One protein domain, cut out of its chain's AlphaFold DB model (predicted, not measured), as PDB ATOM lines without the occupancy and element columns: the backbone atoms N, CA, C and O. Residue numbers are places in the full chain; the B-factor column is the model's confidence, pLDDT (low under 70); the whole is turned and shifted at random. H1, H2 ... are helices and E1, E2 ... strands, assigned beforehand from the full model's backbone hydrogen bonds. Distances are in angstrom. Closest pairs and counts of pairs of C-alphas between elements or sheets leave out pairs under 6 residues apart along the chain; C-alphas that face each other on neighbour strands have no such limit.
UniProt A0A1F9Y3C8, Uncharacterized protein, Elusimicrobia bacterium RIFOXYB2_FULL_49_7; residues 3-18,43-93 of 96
ATOM      1  N   LEU A   3      57.750  60.173   4.780       77.19
ATOM      2  CA  LEU A   3      58.009  60.206   6.213       77.19
ATOM      3  C   LEU A   3      59.502  59.977   6.446       77.19
ATOM      4  O   LEU A   3      60.046  58.965   6.011       77.19
ATOM      5  N   ILE A   4      60.141  60.900   7.164       82.00
ATOM      6  CA  ILE A   4      61.546  60.785   7.562       82.00
ATOM      7  C   ILE A   4      61.597  60.702   9.087       82.00
ATOM      8  O   ILE A   4      61.090  61.585   9.781       82.00
ATOM      9  N   ARG A   5      62.199  59.636   9.613       84.19
ATOM     10  CA  ARG A   5      62.390  59.415  11.050       84.19
ATOM     11  C   ARG A   5      63.875  59.397  11.364       84.19
ATOM     12  O   ARG A   5      64.608  58.608  10.788       84.19
ATOM     13  N   PHE A   6      64.313  60.217  12.307       83.00
ATOM     14  CA  PHE A   6      65.699  60.203  12.770       83.00
ATOM     15  C   PHE A   6      65.797  59.436  14.086       83.00
ATOM     16  O   PHE A   6      65.021  59.677  15.010       83.00
ATOM     17  N   HIS A   7      66.756  58.519  14.172       83.06
ATOM     18  CA  HIS A   7      67.080  57.793  15.392       83.06
ATOM     19  C   HIS A   7      68.603  57.676  15.533       83.06
ATOM     20  O   HIS A   7      69.254  56.816  14.929       83.06
ATOM     21  N   GLY A   8      69.180  58.562  16.346       86.38
ATOM     22  CA  GLY A   8      70.629  58.669  16.515       86.38
ATOM     23  C   GLY A   8      71.315  59.030  15.197       86.38
ATOM     24  O   GLY A   8      70.947  60.011  14.559       86.38
ATOM     25  N   ARG A   9      72.284  58.207  14.777       85.62
ATOM     26  CA  ARG A   9      73.008  58.383  13.507       85.62
ATOM     27  C   ARG A   9      72.235  57.932  12.264       85.62
ATOM     28  O   ARG A   9      72.773  58.020  11.169       85.62
ATOM     29  N   TYR A  10      71.025  57.396  12.417       86.12
ATOM     30  CA  TYR A  10      70.271  56.821  11.306       86.12
ATOM     31  C   TYR A  10      69.037  57.655  10.966       86.12
ATOM     32  O   TYR A  10      68.291  58.064  11.856       86.12
ATOM     33  N   ALA A  11      68.791  57.846   9.674       86.31
ATOM     34  CA  ALA A  11      67.554  58.370   9.117       86.31
ATOM     35  C   ALA A  11      66.801  57.235   8.414       86.31
ATOM     36  O   ALA A  11      67.378  56.504   7.620       86.31
ATOM     37  N   TYR A  12      65.517  57.074   8.704       85.88
ATOM     38  CA  TYR A  12      64.638  56.066   8.124       85.88
ATOM     39  C   TYR A  12      63.639  56.778   7.225       85.88
ATOM     40  O   TYR A  12      62.975  57.722   7.662       85.88
ATOM     41  N   LEU A  13      63.544  56.330   5.982       86.75
ATOM     42  CA  LEU A  13      62.686  56.904   4.965       86.75
ATOM     43  C   LEU A  13      61.587  55.910   4.630       86.75
ATOM     44  O   LEU A  13      61.851  54.755   4.296       86.75
ATOM     45  N   ALA A  14      60.354  56.392   4.674       82.75
ATOM     46  CA  ALA A  14      59.189  55.631   4.271       82.75
ATOM     47  C   ALA A  14      58.274  56.479   3.390       82.75
ATOM     48  O   ALA A  14      58.134  57.689   3.584       82.75
ATOM     49  N   ALA A  15      57.616  55.852   2.425       79.94
ATOM     50  CA  ALA A  15      56.557  56.475   1.659       79.94
ATOM     51  C   ALA A  15      55.196  56.210   2.293       79.94
ATOM     52  O   ALA A  15      54.862  55.099   2.681       79.94
ATOM     53  N   LEU A  16      54.380  57.247   2.358       76.31
ATOM     54  CA  LEU A  16      52.984  57.163   2.751       76.31
ATOM     55  C   LEU A  16      52.129  57.234   1.489       76.31
ATOM     56  O   LEU A  16      52.287  58.168   0.682       76.31
ATOM     57  N   GLU A  17      51.217  56.270   1.346       69.62
ATOM     58  CA  GLU A  17      50.208  56.297   0.293       69.62
ATOM     59  C   GLU A  17      49.419  57.602   0.372       69.62
ATOM     60  O   GLU A  17      49.031  58.079   1.443       69.62
ATOM     61  N   ARG A  18      49.242  58.239  -0.786       58.97
ATOM     62  CA  ARG A  18      48.572  59.530  -0.863       58.97
ATOM     63  C   ARG A  18      47.078  59.308  -0.655       58.97
ATOM     64  O   ARG A  18      46.378  58.912  -1.583       58.97
ATOM     65  N   ARG A  43      67.082  53.135   4.831       87.44
ATOM     66  CA  ARG A  43      67.724  53.723   5.998       87.44
ATOM     67  C   ARG A  43      69.081  54.265   5.582       87.44
ATOM     68  O   ARG A  43      69.877  53.538   4.992       87.44
ATOM     69  N   LEU A  44      69.341  55.508   5.951       87.12
ATOM     70  CA  LEU A  44      70.607  56.197   5.753       87.12
ATOM     71  C   LEU A  44      71.346  56.292   7.086       87.12
ATOM     72  O   LEU A  44      70.746  56.661   8.094       87.12
ATOM     73  N   GLY A  45      72.628  55.948   7.116       87.94
ATOM     74  CA  GLY A  45      73.509  56.161   8.265       87.94
ATOM     75  C   GLY A  45      74.426  57.351   8.025       87.94
ATOM     76  O   GLY A  45      75.181  57.344   7.063       87.94
ATOM     77  N   TYR A  46      74.381  58.363   8.885       84.38
ATOM     78  CA  TYR A  46      75.280  59.508   8.787       84.38
ATOM     79  C   TYR A  46      76.701  59.105   9.210       84.38
ATOM     80  O   TYR A  46      76.909  58.697  10.359       84.38
ATOM     81  N   LEU A  47      77.668  59.219   8.292       83.56
ATOM     82  CA  LEU A  47      79.075  58.861   8.527       83.56
ATOM     83  C   LEU A  47      79.954  60.033   8.981       83.56
ATOM     84  O   LEU A  47      81.130  59.829   9.270       83.56
ATOM     85  N   GLY A  48      79.399  61.244   9.083       80.38
ATOM     86  CA  GLY A  48      80.154  62.450   9.443       80.38
ATOM     87  C   GLY A  48      80.516  63.349   8.259       80.38
ATOM     88  O   GLY A  48      81.167  64.367   8.469       80.38
ATOM     89  N   SER A  49      80.074  63.006   7.047       81.31
ATOM     90  CA  SER A  49      80.149  63.859   5.858       81.31
ATOM     91  C   SER A  49      78.748  64.061   5.284       81.31
ATOM     92  O   SER A  49      77.921  63.151   5.323       81.31
ATOM     93  N   GLU A  50      78.458  65.259   4.777       79.31
ATOM     94  CA  GLU A  50      77.162  65.574   4.159       79.31
ATOM     95  C   GLU A  50      76.927  64.741   2.889       79.31
ATOM     96  O   GLU A  50      75.793  64.335   2.627       79.31
ATOM     97  N   ASP A  51      78.005  64.393   2.184       80.88
ATOM     98  CA  ASP A  51      77.978  63.641   0.926       80.88
ATOM     99  C   ASP A  51      78.092  62.117   1.100       80.88
ATOM    100  O   ASP A  51      77.912  61.369   0.138       80.88
ATOM    101  N   GLU A  52      78.388  61.630   2.311       81.50
ATOM    102  CA  GLU A  52      78.610  60.203   2.563       81.50
ATOM    103  C   GLU A  52      77.654  59.665   3.624       81.50
ATOM    104  O   GLU A  52      77.849  59.823   4.832       81.50
ATOM    105  N   TRP A  53      76.623  58.967   3.154       86.50
ATOM    106  CA  TRP A  53      75.675  58.264   4.007       86.50
ATOM    107  C   TRP A  53      75.684  56.773   3.688       86.50
ATOM    108  O   TRP A  53      75.642  56.385   2.522       86.50
ATOM    109  N   GLU A  54      75.715  55.923   4.717       85.12
ATOM    110  CA  GLU A  54      75.570  54.471   4.565       85.12
ATOM    111  C   GLU A  54      74.165  54.142   4.078       85.12
ATOM    112  O   GLU A  54      73.184  54.420   4.774       85.12
ATOM    113  N   TYR A  55      74.062  53.497   2.923       85.75
ATOM    114  CA  TYR A  55      72.782  53.098   2.361       85.75
ATOM    115  C   TYR A  55      72.387  51.685   2.806       85.75
ATOM    116  O   TYR A  55      73.122  50.708   2.652       85.75
ATOM    117  N   SER A  56      71.189  51.553   3.372       85.56
ATOM    118  CA  SER A  56      70.565  50.261   3.662       85.56
ATOM    119  C   SER A  56      69.153  50.225   3.090       85.56
ATOM    120  O   SER A  56      68.326  51.079   3.405       85.56
ATOM    121  N   PHE A  57      68.858  49.218   2.279       83.81
ATOM    122  CA  PHE A  57      67.540  49.017   1.690       83.81
ATOM    123  C   PHE A  57      66.649  48.189   2.624       83.81
ATOM    124  O   PHE A  57      67.140  47.318   3.349       83.81
ATOM    125  N   PHE A  58      65.343  48.458   2.626       80.69
ATOM    126  CA  PHE A  58      64.402  47.684   3.430       80.69
ATOM    127  C   PHE A  58      63.968  46.404   2.707       80.69
ATOM    128  O   PHE A  58      63.241  46.426   1.717       80.69
ATOM    129  N   LYS A  59      64.381  45.243   3.212       80.88
ATOM    130  CA  LYS A  59      63.993  43.954   2.643       80.88
ATOM    131  C   LYS A  59      62.691  43.474   3.280       80.88
ATOM    132  O   LYS A  59      62.692  42.958   4.392       80.88
ATOM    133  N   TYR A  60      61.589  43.575   2.537       76.06
ATOM    134  CA  TYR A  60      60.267  43.122   2.993       76.06
ATOM    135  C   TYR A  60      60.180  41.621   3.296       76.06
ATOM    136  O   TYR A  60      59.380  41.229   4.134       76.06
ATOM    137  N   SER A  61      61.001  40.778   2.658       78.81
ATOM    138  CA  SER A  61      61.000  39.331   2.927       78.81
ATOM    139  C   SER A  61      61.489  38.965   4.330       78.81
ATOM    140  O   SER A  61      61.070  37.945   4.859       78.81
ATOM    141  N   ASP A  62      62.370  39.783   4.909       76.69
ATOM    142  CA  ASP A  62      62.957  39.559   6.236       76.69
ATOM    143  C   ASP A  62      62.540  40.639   7.247       76.69
ATOM    144  O   ASP A  62      62.978  40.598   8.393       76.69
ATOM    145  N   GLU A  63      61.740  41.625   6.823       79.06
ATOM    146  CA  GLU A  63      61.361  42.819   7.599       79.06
ATOM    147  C   GLU A  63      62.573  43.550   8.209       79.06
ATOM    148  O   GLU A  63      62.525  44.097   9.316       79.06
ATOM    149  N   ARG A  64      63.708  43.544   7.495       81.25
ATOM    150  CA  ARG A  64      64.994  44.057   7.986       81.25
ATOM    151  C   ARG A  64      65.669  44.983   6.988       81.25
ATOM    152  O   ARG A  64      65.567  44.825   5.777       81.25
ATOM    153  N   TYR A  65      66.414  45.935   7.538       80.94
ATOM    154  CA  TYR A  65      67.302  46.808   6.783       80.94
ATOM    155  C   TYR A  65      68.612  46.086   6.487       80.94
ATOM    156  O   TYR A  65      69.367  45.779   7.412       80.94
ATOM    157  N   GLU A  66      68.887  45.853   5.209       80.50
ATOM    158  CA  GLU A  66      70.118  45.227   4.741       80.50
ATOM    159  C   GLU A  66      70.970  46.264   4.009       80.50
ATOM    160  O   GLU A  66      70.452  47.108   3.274       80.50
ATOM    161  N   GLN A  67      72.281  46.246   4.249       78.62
ATOM    162  CA  GLN A  67      73.198  47.148   3.561       78.62
ATOM    163  C   GLN A  67      73.144  46.858   2.061       78.62
ATOM    164  O   GLN A  67      73.246  45.709   1.640       78.62
ATOM    165  N   SER A  68      72.960  47.903   1.260       74.94
ATOM    166  CA  SER A  68      72.781  47.758  -0.180       74.94
ATOM    167  C   SER A  68      73.631  48.776  -0.928       74.94
ATOM    168  O   SER A  68      74.187  49.698  -0.332       74.94
ATOM    169  N   VAL A  69      73.756  48.587  -2.236       76.62
ATOM    170  CA  VAL A  69      74.464  49.514  -3.119       76.62
ATOM    171  C   VAL A  69      73.474  50.498  -3.727       76.62
ATOM    172  O   VAL A  69      72.357  50.134  -4.098       76.62
ATOM    173  N   CYS A  70      73.883  51.758  -3.825       76.56
ATOM    174  CA  CYS A  70      73.144  52.771  -4.568       76.56
ATOM    175  C   CYS A  70      73.158  52.445  -6.071       76.56
ATOM    176  O   CYS A  70      73.964  51.630  -6.525       76.56
ATOM    177  N   ALA A  71      72.339  53.130  -6.876       71.62
ATOM    178  CA  ALA A  71      72.315  52.952  -8.335       71.62
ATOM    179  C   ALA A  71      73.686  53.179  -9.010       71.62
ATOM    180  O   ALA A  71      73.948  52.651 -10.087       71.62
ATOM    181  N   SER A  72      74.578  53.927  -8.355       70.44
ATOM    182  CA  SER A  72      75.962  54.176  -8.772       70.44
ATOM    183  C   SER A  72      76.926  53.022  -8.459       70.44
ATOM    184  O   SER A  72      78.073  53.066  -8.885       70.44
ATOM    185  N   GLY A  73      76.494  51.998  -7.715       76.81
ATOM    186  CA  GLY A  73      77.320  50.862  -7.293       76.81
ATOM    187  C   GLY A  73      78.097  51.078  -5.989       76.81
ATOM    188  O   GLY A  73      78.826  50.185  -5.563       76.81
ATOM    189  N   HIS A  74      77.938  52.229  -5.334       78.50
ATOM    190  CA  HIS A  74      78.596  52.538  -4.063       78.50
ATOM    191  C   HIS A  74      77.703  52.216  -2.858       78.50
ATOM    192  O   HIS A  74      76.485  52.378  -2.909       78.50
ATOM    193  N   PHE A  75      78.317  51.783  -1.754       77.38
ATOM    194  CA  PHE A  75      77.633  51.565  -0.467       77.38
ATOM    195  C   PHE A  75      77.344  52.866   0.290       77.38
ATOM    196  O   PHE A  75      76.500  52.892   1.187       77.38
ATOM    197  N   THR A  76      78.058  53.928  -0.074       83.00
ATOM    198  CA  THR A  76      77.881  55.277   0.441       83.00
ATOM    199  C   THR A  76      77.543  56.211  -0.707       83.00
ATOM    200  O   THR A  76      78.111  56.106  -1.795       83.00
ATOM    201  N   ALA A  77      76.584  57.100  -0.488       82.44
ATOM    202  CA  ALA A  77      76.254  58.153  -1.439       82.44
ATOM    203  C   ALA A  77      75.610  59.333  -0.711       82.44
ATOM    204  O   ALA A  77      75.335  59.261   0.490       82.44
ATOM    205  N   THR A  78      75.324  60.395  -1.463       86.69
ATOM    206  CA  THR A  78      74.538  61.514  -0.952       86.69
ATOM    207  C   THR A  78      73.124  61.034  -0.596       86.69
ATOM    208  O   THR A  78      72.615  60.068  -1.193       86.69
ATOM    209  N   PRO A  79      72.462  61.669   0.382       82.25
ATOM    210  CA  PRO A  79      71.133  61.254   0.812       82.25
ATOM    211  C   PRO A  79      70.103  61.350  -0.324       82.25
ATOM    212  O   PRO A  79      69.221  60.493  -0.415       82.25
ATOM    213  N   GLU A  80      70.242  62.323  -1.231       83.25
ATOM    214  CA  GLU A  80      69.390  62.458  -2.418       83.25
ATOM    215  C   GLU A  80      69.557  61.262  -3.353       83.25
ATOM    216  O   GLU A  80      68.574  60.671  -3.797       83.25
ATOM    217  N   HIS A  81      70.800  60.849  -3.608       83.56
ATOM    218  CA  HIS A  81      71.088  59.748  -4.518       83.56
ATOM    219  C   HIS A  81      70.619  58.396  -3.958       83.56
ATOM    220  O   HIS A  81      70.102  57.538  -4.685       83.56
ATOM    221  N   CYS A  82      70.746  58.213  -2.642       82.12
ATOM    222  CA  CYS A  82      70.179  57.067  -1.940       82.12
ATOM    223  C   CYS A  82      68.650  57.027  -2.072       82.12
ATOM    224  O   CYS A  82      68.078  55.976  -2.372       82.12
ATOM    225  N   PHE A  83      67.993  58.175  -1.877       81.94
ATOM    226  CA  PHE A  83      66.545  58.294  -2.006       81.94
ATOM    227  C   PHE A  83      66.072  57.987  -3.429       81.94
ATOM    228  O   PHE A  83      65.171  57.165  -3.595       81.94
ATOM    229  N   ASP A  84      66.704  58.574  -4.447       83.38
ATOM    230  CA  ASP A  84      66.364  58.334  -5.854       83.38
ATOM    231  C   ASP A  84      66.539  56.862  -6.238       83.38
ATOM    232  O   ASP A  84      65.701  56.298  -6.945       83.38
ATOM    233  N   THR A  85      67.575  56.202  -5.708       83.50
ATOM    234  CA  THR A  85      67.772  54.759  -5.899       83.50
ATOM    235  C   THR A  85      66.595  53.963  -5.328       83.50
ATOM    236  O   THR A  85      66.008  53.137  -6.030       83.50
ATOM    237  N   SER A  86      66.207  54.207  -4.071       77.38
ATOM    238  CA  SER A  86      65.085  53.489  -3.444       77.38
ATOM    239  C   SER A  86      63.752  53.806  -4.114       77.38
ATOM    240  O   SER A  86      62.936  52.911  -4.339       77.38
ATOM    241  N   ALA A  87      63.529  55.072  -4.466       78.75
ATOM    242  CA  ALA A  87      62.337  55.505  -5.173       78.75
ATOM    243  C   ALA A  87      62.250  54.849  -6.556       78.75
ATOM    244  O   ALA A  87      61.173  54.413  -6.952       78.75
ATOM    245  N   GLY A  88      63.369  54.684  -7.262       76.44
ATOM    246  CA  GLY A  88      63.427  53.930  -8.512       76.44
ATOM    247  C   GLY A  88      62.981  52.472  -8.356       76.44
ATOM    248  O   GLY A  88      62.246  51.970  -9.201       76.44
ATOM    249  N   VAL A  89      63.347  51.808  -7.256       74.56
ATOM    250  CA  VAL A  89      62.967  50.406  -7.002       74.56
ATOM    251  C   VAL A  89      61.472  50.262  -6.699       74.56
ATOM    252  O   VAL A  89      60.816  49.391  -7.267       74.56
ATOM    253  N   TYR A  90      60.917  51.115  -5.834       69.19
ATOM    254  CA  TYR A  90      59.521  50.987  -5.388       69.19
ATOM    255  C   TYR A  90      58.510  51.740  -6.262       69.19
ATOM    256  O   TYR A  90      57.393  51.264  -6.460       69.19
ATOM    257  N   PHE A  91      58.883  52.902  -6.803       67.88
ATOM    258  CA  PHE A  91      58.012  53.765  -7.613       67.88
ATOM    259  C   PHE A  91      58.345  53.753  -9.107       67.88
ATOM    260  O   PHE A  91      57.500  54.142  -9.913       67.88
ATOM    261  N   GLY A  92      59.523  53.271  -9.518       61.25
ATOM    262  CA  GLY A  92      59.910  53.191 -10.933       61.25
ATOM    263  C   GLY A  92      59.075  52.208 -11.764       61.25
ATOM    264  O   GLY A  92      59.071  52.299 -12.989       61.25
ATOM    265  N   GLY A  93      58.307  51.324 -11.117       50.28
ATOM    266  CA  GLY A  93      57.298  50.484 -11.771       50.28
ATOM    267  C   GLY A  93      56.015  51.226 -12.176       50.28
ATOM    268  O   GLY A  93      55.243  50.704 -12.978       50.28
TER     269      GLY A  93
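Overview. This is residues 3 to 18 and 43 to 93 of the 96 residues of an uncharacterized protein of Elusimicrobia bacterium RIFOXYB2_FULL_49_7 (UniProt A0A1F9Y3C8). A strongly twisted sheet of five strands has one helix, H1, packed over one of its faces and running along the strands over E3 and E4, while no named helix is on the other face. A long link between E5 and H1 comes back to the sheet, where its residues 76 to 77 pair with E4. The 67 printed residues hold, along the chain, E1, E2, E3, E4, E5 and then H1; the sheet's order is also E1 - E2 - E3 - E4 - E5, all antiparallel, and the class is mixed, helices and strands. The whole is compact, with a radius of gyration of the C-alphas of 11.5 A and spans of 32 by 26 by 25 A.

Arrangement. E1, residues 3 to 7, and E2, residues 10 to 16, form a hairpin at 159 degrees, with N 5 and O 12 2.8 A apart. E3, residues 43 to 49, is the antiparallel neighbour of E2 at 142 degrees, with N 11 and O 44 2.8 A apart. E4, residues 52 to 59, forms a hairpin with E3 at 169 degrees, with N 45 and O 54 2.9 A apart. E5, residues 64 to 67, forms a hairpin with E4 at 139 degrees, with N 57 and O 66 2.8 A apart. E3, E4 and E5 are a meander, each strand the antiparallel neighbour of the one before. The pairing of E4 is staggered: its residues 52 to 56 pair with E3 and its residues 56 to 59 with E5. E1 and E5 are the edge strands, and they are apart. H1, residues 79 to 91, is on the sheet at a height of 8.9 A, in two layers, a helix on one face of a sheet. On the local plane its line and that of E3 stand at 8 degrees. The closest C-alphas of E4 and H1 are those of Trp 53 and Pro 79, 6.3 A apart. E2 and H1 are near each other, with 8 pairs of C-alphas within 10 A. In H1 every O i to N i+4 pair is within hydrogen-bond range.

Along the chain. E1 begins at C-alpha 3, (58.009, 60.206, 6.213), and is 13.1 A long; E2 is 19.3 A and E3 16.0 A. E4, the longest strand with 8 residues, runs 21.9 A from C-alpha 52 at (78.610, 60.203, 2.563). E5 is 9.8 A long. H1 is 17.3 A long and ends at C-alpha 91, (58.012, 53.765, -7.613).

Size, cuts and confidence. The two C-alphas farthest apart are those of Gly 48 and Gly 93, at 33.4 A. Residues 19 to 42 are not printed, and C-alphas 18 and 43 are 21.2 A apart across this cut. The link from E5 to H1, 11 residues, is long. The mean pLDDT of the printed part is 79.7; residues 17 to 18 and 90 to 93 are under 70.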